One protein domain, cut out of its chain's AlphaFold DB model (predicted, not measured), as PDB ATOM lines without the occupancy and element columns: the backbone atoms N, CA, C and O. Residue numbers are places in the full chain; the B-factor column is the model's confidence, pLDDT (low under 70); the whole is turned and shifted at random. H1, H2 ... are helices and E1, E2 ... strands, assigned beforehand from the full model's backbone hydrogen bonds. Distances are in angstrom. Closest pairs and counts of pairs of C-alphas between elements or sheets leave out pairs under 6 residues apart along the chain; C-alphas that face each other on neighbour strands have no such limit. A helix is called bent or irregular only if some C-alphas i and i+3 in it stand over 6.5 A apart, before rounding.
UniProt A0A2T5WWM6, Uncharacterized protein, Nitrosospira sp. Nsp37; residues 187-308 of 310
ATOM      1  N   ASP A 187      22.667 156.845  25.846       88.81
ATOM      2  CA  ASP A 187      21.702 157.137  26.901       88.81
ATOM      3  C   ASP A 187      21.936 156.243  28.131       88.81
ATOM      4  O   ASP A 187      22.124 155.025  28.036       88.81
ATOM      5  N   TYR A 188      21.938 156.866  29.311       90.25
ATOM      6  CA  TYR A 188      22.285 156.181  30.554       90.25
ATOM      7  C   TYR A 188      21.285 155.071  30.895       90.25
ATOM      8  O   TYR A 188      21.716 153.982  31.265       90.25
ATOM      9  N   VAL A 189      19.980 155.316  30.731       93.06
ATOM     10  CA  VAL A 189      18.933 154.331  31.042       93.06
ATOM     11  C   VAL A 189      19.024 153.146  30.083       93.06
ATOM     12  O   VAL A 189      19.028 152.002  30.531       93.06
ATOM     13  N   ARG A 190      19.204 153.404  28.782       91.81
ATOM     14  CA  ARG A 190      19.407 152.358  27.765       91.81
ATOM     15  C   ARG A 190      20.621 151.480  28.066       91.81
ATOM     16  O   ARG A 190      20.533 150.256  27.992       91.81
ATOM     17  N   ARG A 191      21.752 152.083  28.443       92.00
ATOM     18  CA  ARG A 191      22.948 151.335  28.855       92.00
ATOM     19  C   ARG A 191      22.705 150.516  30.124       92.00
ATOM     20  O   ARG A 191      23.071 149.348  30.148       92.00
ATOM     21  N   GLN A 192      22.065 151.092  31.141       94.94
ATOM     22  CA  GLN A 192      21.741 150.367  32.373       94.94
ATOM     23  C   GLN A 192      20.810 149.176  32.114       94.94
ATOM     24  O   GLN A 192      21.038 148.101  32.656       94.94
ATOM     25  N   ALA A 193      19.812 149.316  31.237       94.69
ATOM     26  CA  ALA A 193      18.930 148.207  30.873       94.69
ATOM     27  C   ALA A 193      19.697 147.060  30.192       94.69
ATOM     28  O   ALA A 193      19.483 145.895  30.521       94.69
ATOM     29  N   ARG A 194      20.641 147.382  29.297       93.75
ATOM     30  CA  ARG A 194      21.539 146.396  28.669       93.75
ATOM     31  C   ARG A 194      22.435 145.691  29.689       93.75
ATOM     32  O   ARG A 194      22.584 144.476  29.632       93.75
ATOM     33  N   GLU A 195      22.998 146.436  30.640       93.50
ATOM     34  CA  GLU A 195      23.798 145.875  31.737       93.50
ATOM     35  C   GLU A 195      22.961 144.937  32.628       93.50
ATOM     36  O   GLU A 195      23.427 143.855  32.991       93.50
ATOM     37  N   GLN A 196      21.707 145.301  32.926       94.69
ATOM     38  CA  GLN A 196      20.795 144.493  33.743       94.69
ATOM     39  C   GLN A 196      20.523 143.114  33.135       94.69
ATOM     40  O   GLN A 196      20.492 142.130  33.876       94.69
ATOM     41  N   VAL A 197      20.399 143.016  31.809       94.81
ATOM     42  CA  VAL A 197      20.120 141.754  31.101       94.81
ATOM     43  C   VAL A 197      21.366 141.051  30.571       94.81
ATOM     44  O   VAL A 197      21.245 140.039  29.895       94.81
ATOM     45  N   ALA A 198      22.567 141.541  30.887       93.56
ATOM     46  CA  ALA A 198      23.784 141.011  30.291       93.56
ATOM     47  C   ALA A 198      23.966 139.500  30.542       93.56
ATOM     48  O   ALA A 198      23.945 139.051  31.702       93.56
ATOM     49  N   GLY A 199      24.169 138.740  29.459       89.88
ATOM     50  CA  GLY A 199      24.539 137.319  29.462       89.88
ATOM     51  C   GLY A 199      23.427 136.331  29.832       89.88
ATOM     52  O   GLY A 199      23.735 135.216  30.259       89.88
ATOM     53  N   ILE A 200      22.154 136.723  29.742       92.75
ATOM     54  CA  ILE A 200      21.009 135.849  30.047       92.75
ATOM     55  C   ILE A 200      20.547 135.021  28.837       92.75
ATOM     56  O   ILE A 200      19.958 133.959  29.025       92.75
ATOM     57  N   GLY A 201      20.850 135.462  27.620       91.75
ATOM     58  CA  GLY A 201      20.409 134.885  26.354       91.75
ATOM     59  C   GLY A 201      19.008 135.337  25.925       91.75
ATOM     60  O   GLY A 201      18.135 135.631  26.745       91.75
ATOM     61  N   LYS A 202      18.764 135.345  24.609       91.56
ATOM     62  CA  LYS A 202      17.534 135.871  23.989       91.56
ATOM     63  C   LYS A 202      16.243 135.215  24.490       91.56
ATOM     64  O   LYS A 202      15.291 135.917  24.812       91.56
ATOM     65  N   ARG A 203      16.212 133.884  24.610       92.81
ATOM     66  CA  ARG A 203      15.025 133.155  25.095       92.81
ATOM     67  C   ARG A 203      14.630 133.579  26.514       92.81
ATOM     68  O   ARG A 203      13.467 133.868  26.777       92.81
ATOM     69  N   ARG A 204      15.614 133.693  27.412       94.56
ATOM     70  CA  ARG A 204      15.400 134.136  28.800       94.56
ATOM     71  C   ARG A 204      15.023 135.608  28.884       94.56
ATOM     72  O   ARG A 204      14.194 135.966  29.712       94.56
ATOM     73  N   LEU A 205      15.585 136.443  28.009       95.88
ATOM     74  CA  LEU A 205      15.175 137.837  27.870       95.88
ATOM     75  C   LEU A 205      13.687 137.941  27.500       95.88
ATOM     76  O   LEU A 205      12.960 138.672  28.163       95.88
ATOM     77  N   ILE A 206      13.221 137.186  26.501       95.88
ATOM     78  CA  ILE A 206      11.804 137.171  26.094       95.88
ATOM     79  C   ILE A 206      10.909 136.731  27.257       95.88
ATOM     80  O   ILE A 206       9.907 137.392  27.540       95.88
ATOM     81  N   LEU A 207      11.296 135.673  27.977       96.06
ATOM     82  CA  LEU A 207      10.560 135.208  29.154       96.06
ATOM     83  C   LEU A 207      10.489 136.288  30.245       96.06
ATOM     84  O   LEU A 207       9.408 136.590  30.747       96.06
ATOM     85  N   LEU A 208      11.627 136.901  30.589       96.75
ATOM     86  CA  LEU A 208      11.704 137.970  31.587       96.75
ATOM     87  C   LEU A 208      10.800 139.151  31.217       96.75
ATOM     88  O   LEU A 208      10.027 139.609  32.056       96.75
ATOM     89  N   LEU A 209      10.887 139.628  29.974       97.25
ATOM     90  CA  LEU A 209      10.101 140.763  29.487       97.25
ATOM     91  C   LEU A 209       8.605 140.453  29.496       97.25
ATOM     92  O   LEU A 209       7.824 141.268  29.980       97.25
ATOM     93  N   SER A 210       8.220 139.259  29.045       96.88
ATOM     94  CA  SER A 210       6.823 138.820  29.046       96.88
ATOM     95  C   SER A 210       6.245 138.767  30.458       96.88
ATOM     96  O   SER A 210       5.159 139.283  30.708       96.88
ATOM     97  N   CYS A 211       6.984 138.186  31.409       95.69
ATOM     98  CA  CYS A 211       6.577 138.135  32.812       95.69
ATOM     99  C   CYS A 211       6.499 139.527  33.441       95.69
ATOM    100  O   CYS A 211       5.546 139.819  34.161       95.69
ATOM    101  N   LEU A 212       7.486 140.384  33.171       96.31
ATOM    102  CA  LEU A 212       7.551 141.740  33.710       96.31
ATOM    103  C   LEU A 212       6.380 142.596  33.225       96.31
ATOM    104  O   LEU A 212       5.701 143.220  34.039       96.31
ATOM    105  N   ILE A 213       6.133 142.608  31.916       96.19
ATOM    106  CA  ILE A 213       5.063 143.402  31.313       96.19
ATOM    107  C   ILE A 213       3.701 142.888  31.776       96.19
ATOM    108  O   ILE A 213       2.888 143.687  32.234       96.19
ATOM    109  N   HIS A 214       3.484 141.569  31.779       95.06
ATOM    110  CA  HIS A 214       2.248 140.985  32.301       95.06
ATOM    111  C   HIS A 214       2.004 141.359  33.769       95.06
ATOM    112  O   HIS A 214       0.900 141.756  34.137       95.06
ATOM    113  N   ALA A 215       3.032 141.277  34.620       93.31
ATOM    114  CA  ALA A 215       2.906 141.628  36.031       93.31
ATOM    115  C   ALA A 215       2.513 143.110  36.217       93.31
ATOM    116  O   ALA A 215       1.599 143.424  36.988       93.31
ATOM    117  N   ILE A 216       3.141 144.011  35.455       93.69
ATOM    118  CA  ILE A 216       2.851 145.448  35.488       93.69
ATOM    119  C   ILE A 216       1.438 145.750  34.973       93.69
ATOM    120  O   ILE A 216       0.709 146.492  35.633       93.69
ATOM    121  N   GLU A 217       1.049 145.210  33.817       92.88
ATOM    122  CA  GLU A 217      -0.212 145.565  33.156       92.88
ATOM    123  C   GLU A 217      -1.435 144.916  33.804       92.88
ATOM    124  O   GLU A 217      -2.423 145.603  34.057       92.88
ATOM    125  N   GLU A 218      -1.365 143.622  34.119       89.25
ATOM    126  CA  GLU A 218      -2.534 142.862  34.578       89.25
ATOM    127  C   GLU A 218      -2.708 142.905  36.094       89.25
ATOM    128  O   GLU A 218      -3.826 142.842  36.609       89.25
ATOM    129  N   LYS A 219      -1.602 143.007  36.838       80.88
ATOM    130  CA  LYS A 219      -1.639 142.925  38.304       80.88
ATOM    131  C   LYS A 219      -1.226 144.208  39.011       80.88
ATOM    132  O   LYS A 219      -1.476 144.331  40.210       80.88
ATOM    133  N   GLY A 220      -0.600 145.154  38.306       83.62
ATOM    134  CA  GLY A 220      -0.074 146.380  38.910       83.62
ATOM    135  C   GLY A 220       0.982 146.116  39.990       83.62
ATOM    136  O   GLY A 220       1.168 146.936  40.889       83.62
ATOM    137  N   CYS A 221       1.634 144.954  39.947       86.56
ATOM    138  CA  CYS A 221       2.637 144.514  40.911       86.56
ATOM    139  C   CYS A 221       3.718 143.686  40.203       86.56
ATOM    140  O   CYS A 221       3.640 143.455  39.005       86.56
ATOM    141  N   PHE A 222       4.742 143.233  40.923       90.00
ATOM    142  CA  PHE A 222       5.866 142.495  40.334       90.00
ATOM    143  C   PHE A 222       5.744 140.983  40.549       90.00
ATOM    144  O   PHE A 222       6.741 140.320  40.787       90.00
ATOM    145  N   THR A 223       4.529 140.424  40.479       90.88
ATOM    146  CA  THR A 223       4.301 138.981  40.689       90.88
ATOM    147  C   THR A 223       3.665 138.301  39.479       90.88
ATOM    148  O   THR A 223       2.725 138.808  38.872       90.88
ATOM    149  N   VAL A 224       4.120 137.097  39.148       91.44
ATOM    150  CA  VAL A 224       3.638 136.293  38.017       91.44
ATOM    151  C   VAL A 224       3.294 134.880  38.487       91.44
ATOM    152  O   VAL A 224       3.948 134.352  39.378       91.44
ATOM    153  N   SER A 225       2.225 134.278  37.958       91.38
ATOM    154  CA  SER A 225       1.838 132.911  38.341       91.38
ATOM    155  C   SER A 225       2.730 131.875  37.655       91.38
ATOM    156  O   SER A 225       3.199 132.100  36.542       91.38
ATOM    157  N   ASP A 226       2.893 130.708  38.284       89.62
ATOM    158  CA  ASP A 226       3.586 129.562  37.673       89.62
ATOM    159  C   ASP A 226       2.982 129.195  36.306       89.62
ATOM    160  O   ASP A 226       3.704 128.910  35.355       89.62
ATOM    161  N   ASP A 227       1.653 129.248  36.199       90.69
ATOM    162  CA  ASP A 227       0.922 128.902  34.980       90.69
ATOM    163  C   ASP A 227       1.282 129.807  33.792       90.69
ATOM    164  O   ASP A 227       1.546 129.306  32.701       90.69
ATOM    165  N   PHE A 228       1.384 131.122  34.017       91.75
ATOM    166  CA  PHE A 228       1.771 132.072  32.972       91.75
ATOM    167  C   PHE A 228       3.215 131.850  32.506       91.75
ATOM    168  O   PHE A 228       3.513 131.935  31.319       91.75
ATOM    169  N   VAL A 229       4.120 131.549  33.442       91.19
ATOM    170  CA  VAL A 229       5.532 131.286  33.129       91.19
ATOM    171  C   VAL A 229       5.677 130.027  32.274       91.19
ATOM    172  O   VAL A 229       6.434 130.029  31.308       91.19
ATOM    173  N   MET A 230       4.949 128.960  32.610       89.62
ATOM    174  CA  MET A 230       5.067 127.662  31.935       89.62
ATOM    175  C   MET A 230       4.331 127.602  30.590       89.62
ATOM    176  O   MET A 230       4.679 126.777  29.749       89.62
ATOM    177  N   HIS A 231       3.352 128.479  30.366       90.56
ATOM    178  CA  HIS A 231       2.590 128.575  29.118       90.56
ATOM    179  C   HIS A 231       2.824 129.917  28.414       90.56
ATOM    180  O   HIS A 231       1.898 130.506  27.870       90.56
ATOM    181  N   ASN A 232       4.056 130.427  28.451       92.81
ATOM    182  CA  ASN A 232       4.360 131.739  27.897       92.81
ATOM    183  C   ASN A 232       4.330 131.748  26.354       92.81
ATOM    184  O   ASN A 232       5.220 131.183  25.715       92.81
ATOM    185  N   ASP A 233       3.339 132.431  25.773       93.12
ATOM    186  CA  ASP A 233       3.109 132.475  24.321       93.12
ATOM    187  C   ASP A 233       4.300 133.058  23.539       93.12
ATOM    188  O   ASP A 233       4.709 132.490  22.527       93.12
ATOM    189  N   HIS A 234       4.929 134.129  24.040       94.00
ATOM    190  CA  HIS A 234       6.078 134.757  23.375       94.00
ATOM    191  C   HIS A 234       7.289 133.813  23.278       94.00
ATOM    192  O   HIS A 234       7.993 133.793  22.266       94.00
ATOM    193  N   VAL A 235       7.548 133.005  24.315       92.81
ATOM    194  CA  VAL A 235       8.626 132.005  24.254       92.81
ATOM    195  C   VAL A 235       8.266 130.870  23.297       92.81
ATOM    196  O   VAL A 235       9.118 130.458  22.513       92.81
ATOM    197  N   GLN A 236       7.015 130.402  23.293       91.69
ATOM    198  CA  GLN A 236       6.573 129.367  22.350       91.69
ATOM    199  C   GLN A 236       6.694 129.829  20.890       91.69
ATOM    200  O   GLN A 236       7.123 129.063  20.023       91.69
ATOM    201  N   GLU A 237       6.356 131.087  20.607       90.19
ATOM    202  CA  GLU A 237       6.546 131.686  19.288       90.19
ATOM    203  C   GLU A 237       8.030 131.749  18.901       90.19
ATOM    204  O   GLU A 237       8.407 131.350  17.794       90.19
ATOM    205  N   PHE A 238       8.891 132.180  19.827       89.12
ATOM    206  CA  PHE A 238      10.335 132.190  19.616       89.12
ATOM    207  C   PHE A 238      10.879 130.790  19.288       89.12
ATOM    208  O   PHE A 238      11.651 130.640  18.338       89.12
ATOM    209  N   GLU A 239      10.462 129.764  20.029       89.81
ATOM    210  CA  GLU A 239      10.897 128.375  19.835       89.81
ATOM    211  C   GLU A 239      10.426 127.798  18.498       89.81
ATOM    212  O   GLU A 239      11.190 127.114  17.817       89.81
ATOM    213  N   LYS A 240       9.203 128.124  18.066       86.50
ATOM    214  CA  LYS A 240       8.683 127.721  16.752       86.50
ATOM    215  C   LYS A 240       9.551 128.251  15.609       86.50
ATOM    216  O   LYS A 240       9.753 127.551  14.616       86.50
ATOM    217  N   ASN A 241      10.065 129.469  15.759       80.69
ATOM    218  CA  ASN A 241      10.923 130.119  14.770       80.69
ATOM    219  C   ASN A 241      12.403 129.712  14.891       80.69
ATOM    220  O   ASN A 241      13.189 129.988  13.989       80.69
ATOM    221  N   ASN A 242      12.786 129.037  15.977       81.38
ATOM    222  CA  ASN A 242      14.155 128.601  16.249       81.38
ATOM    223  C   ASN A 242      14.137 127.146  16.739       81.38
ATOM    224  O   ASN A 242      14.343 126.932  17.921       81.38
ATOM    225  N   PRO A 243      13.892 126.129  15.896       75.38
ATOM    226  CA  PRO A 243      13.589 124.756  16.335       75.38
ATOM    227  C   PRO A 243      14.779 123.953  16.918       75.38
ATOM    228  O   PRO A 243      14.777 122.723  16.863       75.38
ATOM    229  N   GLU A 244      15.810 124.613  17.446       78.12
ATOM    230  CA  GLU A 244      16.921 123.962  18.151       78.12
ATOM    231  C   GLU A 244      16.450 123.288  19.457       78.12
ATOM    232  O   GLU A 244      15.373 123.583  19.972       78.12
ATOM    233  N   ASP A 245      17.239 122.341  19.980       67.25
ATOM    234  CA  ASP A 245      16.919 121.631  21.227       67.25
ATOM    235  C   ASP A 245      17.028 122.598  22.416       67.25
ATOM    236  O   ASP A 245      18.125 122.920  22.880       67.25
ATOM    237  N   HIS A 246      15.885 123.124  22.862       73.75
ATOM    238  CA  HIS A 246      15.822 124.092  23.953       73.75
ATOM    239  C   HIS A 246      15.749 123.401  25.309       73.75
ATOM    240  O   HIS A 246      15.011 122.436  25.502       73.75
ATOM    241  N   ALA A 247      16.446 123.976  26.290       77.12
ATOM    242  CA  ALA A 247      16.255 123.646  27.701       77.12
ATOM    243  C   ALA A 247      14.776 123.783  28.105       77.12
ATOM    244  O   ALA A 247      14.024 124.538  27.493       77.12
ATOM    245  N   SER A 248      14.325 123.126  29.170       85.69
ATOM    246  CA  SER A 248      12.952 123.348  29.649       85.69
ATOM    247  C   SER A 248      12.747 124.785  30.172       85.69
ATOM    248  O   SER A 248      13.678 125.396  30.697       85.69
ATOM    249  N   LEU A 249      11.523 125.331  30.098       86.69
ATOM    250  CA  LEU A 249      11.201 126.632  30.721       86.69
ATOM    251  C   LEU A 249      11.526 126.640  32.224       86.69
ATOM    252  O   LEU A 249      11.989 127.641  32.762       86.69
ATOM    253  N   SER A 250      11.357 125.499  32.898       86.44
ATOM    254  CA  SER A 250      11.769 125.330  34.292       86.44
ATOM    255  C   SER A 250      13.268 125.539  34.511       86.44
ATOM    256  O   SER A 250      13.648 126.139  35.513       86.44
ATOM    257  N   GLU A 251      14.123 125.082  33.596       89.75
ATOM    258  CA  GLU A 251      15.571 125.311  33.690       89.75
ATOM    259  C   GLU A 251      15.921 126.788  33.503       89.75
ATOM    260  O   GLU A 251      16.792 127.301  34.205       89.75
ATOM    261  N   ASP A 252      15.216 127.490  32.615       91.25
ATOM    262  CA  ASP A 252      15.406 128.928  32.420       91.25
ATOM    263  C   ASP A 252      14.995 129.736  33.650       91.25
ATOM    264  O   ASP A 252      15.719 130.649  34.054       91.25
ATOM    265  N   VAL A 253      13.883 129.372  34.290       90.25
ATOM    266  CA  VAL A 253      13.451 129.986  35.552       90.25
ATOM    267  C   VAL A 253      14.490 129.763  36.648       90.25
ATOM    268  O   VAL A 253      14.895 130.725  37.295       90.25
ATOM    269  N   VAL A 254      14.980 128.528  36.814       90.06
ATOM    270  CA  VAL A 254      16.031 128.203  37.795       90.06
ATOM    271  C   VAL A 254      17.315 128.989  37.512       90.06
ATOM    272  O   VAL A 254      17.949 129.487  38.438       90.06
ATOM    273  N   ALA A 255      17.693 129.159  36.244       90.56
ATOM    274  CA  ALA A 255      18.872 129.938  35.861       90.56
ATOM    275  C   ALA A 255      18.728 131.449  36.133       90.56
ATOM    276  O   ALA A 255      19.734 132.152  36.250       90.56
ATOM    277  N   MET A 256      17.496 131.955  36.212       92.75
ATOM    278  CA  MET A 256      17.181 133.357  36.506       92.75
ATOM    279  C   MET A 256      16.831 133.611  37.980       92.75
ATOM    280  O   MET A 256      16.726 134.774  38.394       92.75
ATOM    281  N   GLU A 257      16.657 132.556  38.775       90.94
ATOM    282  CA  GLU A 257      16.342 132.647  40.195       90.94
ATOM    283  C   GLU A 257      17.494 133.298  40.978       90.94
ATOM    284  O   GLU A 257      18.677 133.096  40.699       90.94
ATOM    285  N   GLY A 258      17.152 134.155  41.940       86.88
ATOM    286  CA  GLY A 258      18.118 134.928  42.723       86.88
ATOM    287  C   GLY A 258      18.686 136.158  42.004       86.88
ATOM    288  O   GLY A 258      19.258 137.017  42.671       86.88
ATOM    289  N   ARG A 259      18.496 136.287  40.681       92.00
ATOM    290  CA  ARG A 259      18.833 137.503  39.917       92.00
ATOM    291  C   ARG A 259      17.592 138.291  39.514       92.00
ATOM    292  O   ARG A 259      17.532 139.488  39.778       92.00
ATOM    293  N   PHE A 260      16.620 137.636  38.885       93.62
ATOM    294  CA  PHE A 260      15.392 138.279  38.404       93.62
ATOM    295  C   PHE A 260      14.156 137.770  39.115       93.62
ATOM    296  O   PHE A 260      13.304 138.579  39.455       93.62
ATOM    297  N   PHE A 261      14.084 136.466  39.375       92.38
ATOM    298  CA  PHE A 261      12.948 135.855  40.055       92.38
ATOM    299  C   PHE A 261      13.313 135.438  41.474       92.38
ATOM    300  O   PHE A 261      14.440 135.007  41.740       92.38
ATOM    301  N   PHE A 262      12.344 135.506  42.377       89.12
ATOM    302  CA  PHE A 262      12.384 134.774  43.631       89.12
ATOM    303  C   PHE A 262      11.028 134.173  43.954       89.12
ATOM    304  O   PHE A 262       9.981 134.681  43.549       89.12
ATOM    305  N   ARG A 263      11.067 133.059  44.679       83.94
ATOM    306  CA  ARG A 263       9.876 132.340  45.104       83.94
ATOM    307  C   ARG A 263       9.657 132.559  46.591       83.94
ATOM    308  O   ARG A 263      10.481 132.150  47.409       83.94
ATOM    309  N   GLU A 264       8.546 133.191  46.952       73.56
ATOM    310  CA  GLU A 264       8.096 133.190  48.341       73.56
ATOM    311  C   GLU A 264       7.483 131.829  48.682       73.56
ATOM    312  O   GLU A 264       6.751 131.246  47.884       73.56
ATOM    313  N   ALA A 265       7.774 131.314  49.879       68.00
ATOM    314  CA  ALA A 265       7.358 129.975  50.300       68.00
ATOM    315  C   ALA A 265       5.827 129.767  50.307       68.00
ATOM    316  O   ALA A 265       5.373 128.630  50.191       68.00
ATOM    317  N   ASP A 266       5.053 130.853  50.406       67.44
ATOM    318  CA  ASP A 266       3.600 130.829  50.605       67.44
ATOM    319  C   ASP A 266       2.797 131.391  49.412       67.44
ATOM    320  O   ASP A 266       1.571 131.509  49.497       67.44
ATOM    321  N   VAL A 267       3.449 131.725  48.288       66.25
ATOM    322  CA  VAL A 267       2.793 132.317  47.108       66.25
ATOM    323  C   VAL A 267       2.917 131.393  45.898       66.25
ATOM    324  O   VAL A 267       4.002 130.948  45.531       66.25
ATOM    325  N   ALA A 268       1.787 131.116  45.243       72.81
ATOM    326  CA  ALA A 268       1.762 130.405  43.968       72.81
ATOM    327  C   ALA A 268       2.251 131.335  42.843       72.81
ATOM    328  O   ALA A 268       1.456 132.036  42.212       72.81
ATOM    329  N   GLY A 269       3.564 131.367  42.623       84.12
ATOM    330  CA  GLY A 269       4.188 132.143  41.558       84.12
ATOM    331  C   GLY A 269       5.592 132.632  41.892       84.12
ATOM    332  O   GLY A 269       6.227 132.161  42.833       84.12
ATOM    333  N   PHE A 270       6.051 133.598  41.104       88.81
ATOM    334  CA  PHE A 270       7.346 134.253  41.241       88.81
ATOM    335  C   PHE A 270       7.157 135.750  41.433       88.81
ATOM    336  O   PHE A 270       6.308 136.362  40.781       88.81
ATOM    337  N   GLU A 271       7.981 136.348  42.282       91.50
ATOM    338  CA  GLU A 271       8.152 137.792  42.339       91.50
ATOM    339  C   GLU A 271       9.402 138.203  41.551       91.50
ATOM    340  O   GLU A 271      10.393 137.470  41.489       91.50
ATOM    341  N   ILE A 272       9.332 139.362  40.901       93.31
ATOM    342  CA  ILE A 272      10.403 139.938  40.095       93.31
ATOM    343  C   ILE A 272      11.158 140.967  40.937       93.31
ATOM    344  O   ILE A 272      10.570 141.926  41.439       93.31
ATOM    345  N   TYR A 273      12.478 140.813  41.040       92.19
ATOM    346  CA  TYR A 273      13.346 141.774  41.717       92.19
ATOM    347  C   TYR A 273      13.344 143.121  40.986       92.19
ATOM    348  O   TYR A 273      14.018 143.291  39.971       92.19
ATOM    349  N   GLN A 274      12.617 144.099  41.531       89.75
ATOM    350  CA  GLN A 274      12.457 145.432  40.935       89.75
ATOM    351  C   GLN A 274      13.797 146.125  40.660       89.75
ATOM    352  O   GLN A 274      13.994 146.693  39.586       89.75
ATOM    353  N   ASP A 275      14.743 146.025  41.594       90.00
ATOM    354  CA  ASP A 275      16.070 146.636  41.456       90.00
ATOM    355  C   ASP A 275      16.853 146.062  40.264       90.00
ATOM    356  O   ASP A 275      17.585 146.797  39.593       90.00
ATOM    357  N   SER A 276      16.635 144.782  39.945       92.31
ATOM    358  CA  SER A 276      17.269 144.080  38.823       92.31
ATOM    359  C   SER A 276      16.686 144.452  37.458       92.31
ATOM    360  O   SER A 276      17.308 144.141  36.444       92.31
ATOM    361  N   VAL A 277      15.515 145.098  37.412       94.88
ATOM    362  CA  VAL A 277      14.796 145.425  36.163       94.88
ATOM    363  C   VAL A 277      14.392 146.896  36.051       94.88
ATOM    364  O   VAL A 277      13.684 147.280  35.126       94.88
ATOM    365  N   SER A 278      14.825 147.749  36.978       95.50
ATOM    366  CA  SER A 278      14.393 149.150  37.075       95.50
ATOM    367  C   SER A 278      14.599 149.966  35.789       95.50
ATOM    368  O   SER A 278      13.720 150.742  35.407       95.50
ATOM    369  N   ALA A 279      15.715 149.772  35.077       96.31
ATOM    370  CA  ALA A 279      15.964 150.461  33.815       96.31
ATOM    371  C   ALA A 279      15.108 149.883  32.677       96.31
ATOM    372  O   ALA A 279      14.620 150.638  31.840       96.31
ATOM    373  N   ILE A 280      14.853 148.572  32.683       96.44
ATOM    374  CA  ILE A 280      13.938 147.912  31.738       96.44
ATOM    375  C   ILE A 280      12.512 148.448  31.915       96.44
ATOM    376  O   ILE A 280      11.854 148.775  30.932       96.44
ATOM    377  N   VAL A 281      12.050 148.617  33.159       96.56
ATOM    378  CA  VAL A 281      10.737 149.210  33.465       96.56
ATOM    379  C   VAL A 281      10.645 150.644  32.943       96.56
ATOM    380  O   VAL A 281       9.629 151.027  32.363       96.56
ATOM    381  N   ALA A 282      11.705 151.441  33.105       96.06
ATOM    382  CA  ALA A 282      11.745 152.792  32.554       96.06
ATOM    383  C   ALA A 282      11.641 152.790  31.018       96.06
ATOM    384  O   ALA A 282      10.874 153.578  30.464       96.06
ATOM    385  N   LEU A 283      12.350 151.880  30.337       95.19
ATOM    386  CA  LEU A 283      12.243 151.723  28.882       95.19
ATOM    387  C   LEU A 283      10.861 151.240  28.444       95.19
ATOM    388  O   LEU A 283      10.356 151.726  27.442       95.19
ATOM    389  N   TYR A 284      10.227 150.335  29.189       96.44
ATOM    390  CA  TYR A 284       8.860 149.889  28.912       96.44
ATOM    391  C   TYR A 284       7.866 151.063  28.929       96.44
ATOM    392  O   TYR A 284       7.069 151.222  28.004       96.44
ATOM    393  N   TYR A 285       7.933 151.934  29.939       96.06
ATOM    394  CA  TYR A 285       7.053 153.105  29.986       96.06
ATOM    395  C   TYR A 285       7.391 154.149  28.916       96.06
ATOM    396  O   TYR A 285       6.471 154.764  28.375       96.06
ATOM    397  N   ASP A 286       8.671 154.335  28.570       93.62
ATOM    398  CA  ASP A 286       9.045 155.171  27.421       93.62
ATOM    399  C   ASP A 286       8.470 154.592  26.123       93.62
ATOM    400  O   ASP A 286       7.828 155.322  25.375       93.62
ATOM    401  N   ALA A 287       8.588 153.278  25.911       93.25
ATOM    402  CA  ALA A 287       8.027 152.565  24.769       93.25
ATOM    403  C   ALA A 287       6.507 152.796  24.654       93.25
ATOM    404  O   ALA A 287       5.998 153.249  23.627       93.25
ATOM    405  N   LYS A 288       5.782 152.602  25.760       94.25
ATOM    406  CA  LYS A 288       4.329 152.795  25.833       94.25
ATOM    407  C   LYS A 288       3.895 154.232  25.540       94.25
ATOM    408  O   LYS A 288       2.921 154.446  24.829       94.25
ATOM    409  N   VAL A 289       4.606 155.230  26.063       93.31
ATOM    410  CA  VAL A 289       4.233 156.648  25.895       93.31
ATOM    411  C   VAL A 289       4.677 157.202  24.544       93.31
ATOM    412  O   VAL A 289       3.929 157.933  23.898       93.31
ATOM    413  N   ARG A 290       5.903 156.889  24.122       90.69
ATOM    414  CA  ARG A 290       6.530 157.458  22.926       90.69
ATOM    415  C   ARG A 290       6.046 156.782  21.645       90.69
ATOM    416  O   ARG A 290       5.920 157.452  20.621       90.69
ATOM    417  N   TYR A 291       5.793 155.478  21.698       91.00
ATOM    418  CA  TYR A 291       5.408 154.677  20.535       91.00
ATOM    419  C   TYR A 291       3.957 154.209  20.576       91.00
ATOM    420  O   TYR A 291       3.412 153.873  19.531       91.00
ATOM    421  N   GLY A 292       3.307 154.245  21.744       92.19
ATOM    422  CA  GLY A 292       1.942 153.745  21.892       92.19
ATOM    423  C   GLY A 292       1.857 152.221  21.938       92.19
ATOM    424  O   GLY A 292       0.775 151.693  21.708       92.19
ATOM    425  N   HIS A 293       2.973 151.536  22.216       95.19
ATOM    426  CA  HIS A 293       3.029 150.077  22.184       95.19
ATOM    427  C   HIS A 293       2.069 149.427  23.185       95.19
ATOM    428  O   HIS A 293       1.958 149.858  24.340       95.19
ATOM    429  N   THR A 294       1.402 148.364  22.733       95.19
ATOM    430  CA  THR A 294       0.695 147.409  23.597       95.19
ATOM    431  C   THR A 294       1.682 146.570  24.418       95.19
ATOM    432  O   THR A 294       2.895 146.660  24.219       95.19
ATOM    433  N   GLY A 295       1.182 145.757  25.357       93.62
ATOM    434  CA  GLY A 295       2.019 144.843  26.137       93.62
ATOM    435  C   GLY A 295       2.853 143.913  25.251       93.62
ATOM    436  O   GLY A 295       4.072 143.855  25.409       93.62
ATOM    437  N   ASP A 296       2.217 143.276  24.267       94.06
ATOM    438  CA  ASP A 296       2.888 142.369  23.330       94.06
ATOM    439  C   ASP A 296       3.909 143.133  22.474       94.06
ATOM    440  O   ASP A 296       5.095 142.808  22.474       94.06
ATOM    441  N   GLU A 297       3.510 144.242  21.841       95.69
ATOM    442  CA  GLU A 297       4.428 145.072  21.045       95.69
ATOM    443  C   GLU A 297       5.638 145.550  21.865       95.69
ATOM    444  O   GLU A 297       6.753 145.624  21.349       95.69
ATOM    445  N   ALA A 298       5.454 145.831  23.158       96.69
ATOM    446  CA  ALA A 298       6.545 146.208  24.043       96.69
ATOM    447  C   ALA A 298       7.511 145.044  24.330       96.69
ATOM    448  O   ALA A 298       8.712 145.291  24.471       96.69
ATOM    449  N   VAL A 299       7.043 143.790  24.374       96.56
ATOM    450  CA  VAL A 299       7.921 142.607  24.446       96.56
ATOM    451  C   VAL A 299       8.782 142.520  23.185       96.56
ATOM    452  O   VAL A 299      10.005 142.390  23.289       96.56
ATOM    453  N   HIS A 300       8.186 142.654  21.996       94.81
ATOM    454  CA  HIS A 300       8.913 142.626  20.719       94.81
ATOM    455  C   HIS A 300       9.908 143.792  20.599       94.81
ATOM    456  O   HIS A 300      11.073 143.588  20.242       94.81
ATOM    457  N   TYR A 301       9.498 145.001  20.992       96.31
ATOM    458  CA  TYR A 301      10.357 146.186  21.039       96.31
ATOM    459  C   TYR A 301      11.560 145.978  21.970       96.31
ATOM    460  O   TYR A 301      12.711 146.103  21.549       96.31
ATOM    461  N   LEU A 302      11.319 145.639  23.242       96.75
ATOM    462  CA  LEU A 302      12.380 145.539  24.246       96.75
ATOM    463  C   LEU A 302      13.302 144.350  23.985       96.75
ATOM    464  O   LEU A 302      14.510 144.473  24.186       96.75
ATOM    465  N   SER A 303      12.765 143.220  23.518       95.25
ATOM    466  CA  SER A 303      13.587 142.056  23.184       95.25
ATOM    467  C   SER A 303      14.536 142.368  22.027       95.25
ATOM    468  O   SER A 303      15.721 142.071  22.139       95.25
ATOM    469  N   THR A 304      14.057 143.058  20.986       94.06
ATOM    470  CA  THR A 304      14.876 143.547  19.862       94.06
ATOM    471  C   THR A 304      15.916 144.565  20.331       94.06
ATOM    472  O   THR A 304      17.099 144.459  20.014       94.06
ATOM    473  N   PHE A 305      15.502 145.543  21.139       93.50
ATOM    474  CA  PHE A 305      16.375 146.614  21.621       93.50
ATOM    475  C   PHE A 305      17.529 146.099  22.502       93.50
ATOM    476  O   PHE A 305      18.643 146.634  22.474       93.50
ATOM    477  N   LEU A 306      17.257 145.074  23.314       93.81
ATOM    478  CA  LEU A 306      18.191 144.523  24.296       93.81
ATOM    479  C   LEU A 306      18.962 143.291  23.790       93.81
ATOM    480  O   LEU A 306      19.922 142.882  24.445       93.81
ATOM    481  N   GLU A 307      18.600 142.738  22.626       86.56
ATOM    482  CA  GLU A 307      19.128 141.477  22.085       86.56
ATOM    483  C   GLU A 307      20.659 141.415  22.071       86.56
ATOM    484  O   GLU A 307      21.240 140.425  22.497       86.56
ATOM    485  N   GLN A 308      21.332 142.484  21.636       76.19
ATOM    486  CA  GLN A 308      22.794 142.495  21.478       76.19
ATOM    487  C   GLN A 308      23.570 142.383  22.800       76.19
ATOM    488  O   GLN A 308      24.781 142.171  22.784       76.19
TER     489      GLN A 308
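This is residues 187 to 308 of the 310 residues of an uncharacterized protein of Nitrosospira sp. Nsp37 (UniProt A0A2T5WWM6). A long helix, H2, runs through the middle of a helical body; H7 packs on one side of it, with H6 and H1 following further out, while H4, H3 and H5 lie on the other side. Beside H2, where Ile 272 comes closest to Leu 212 with their C-alphas 7.2 A apart, the short strand E1 joins two short pieces of the chain, residues 223 to 224 and 261 to 262, in a small antiparallel patch. The printed part has 122 residues, with seven named helices and one named strand in the order H1, H2, H3, H4, H5, E1, H6, H7, and its class is mostly helix. It is compact, with a radius of gyration of the C-alphas of 13.6 A and spans of 36 by 35 by 25 A.

H1, residues 188 to 196, begins at C-alpha 188 (22.285, 156.181, 30.554) and is 12.2 A long. H2, residues 202 to 219, measures 24.9 A and ends at C-alpha 219 (-1.639, 142.925, 38.304). H3 is residues 226 to 230, H4 residues 233 to 241, 12.6 A, and H5 residues 249 to 256, 10.7 A. E1, residues 270 to 272, pairs with no named strand. H6, residues 274 to 291, measures 23.5 A; it is irregular, with C-alphas 276 and 279 8.2 A apart, and has a kink of 31 degrees near residue 281. H7, residues 295 to 306, is 16.3 A long and ends at C-alpha 306 (18.191, 144.523, 24.296).

H2 is the hub, touching H3, H4 and H7. H2 and H7 run opposite ways at a steep tilt of 36 degrees, only just past shallow; their closest C-alphas, Leu 209 and Val 299, are 5.8 A apart. With residues 203 to 210 alone, H2 touches H4 at a shallow tilt of 23 degrees, opposite ways, closest at C-alphas Leu 207 and Val 235, 6.2 A. H3 only just touches H5, with 3 pairs of C-alphas within 8 A, the closest being Met 230 and Leu 249 at 6.3 A. Residues 276 to 283 of H6 touch H1 at a steep tilt of 50 degrees, opposite ways; the C-alphas of Ala 193 and Ala 279 come closest, 4.7 A. H1 and H5 are apart. Every O i to N i+4 pair is within hydrogen-bond range in H1, H2, H3, H4, H5 and H7, and 12 of 14 are in H6.

The two C-alphas farthest apart, Asp 187 and Asp 266, are 39.8 A apart. The printed part has no cut, and its one long link is H5 to E1, residues 257 to 269. The mean pLDDT of the printed part is 90.3; residues 245 and 265 to 267 are under 70.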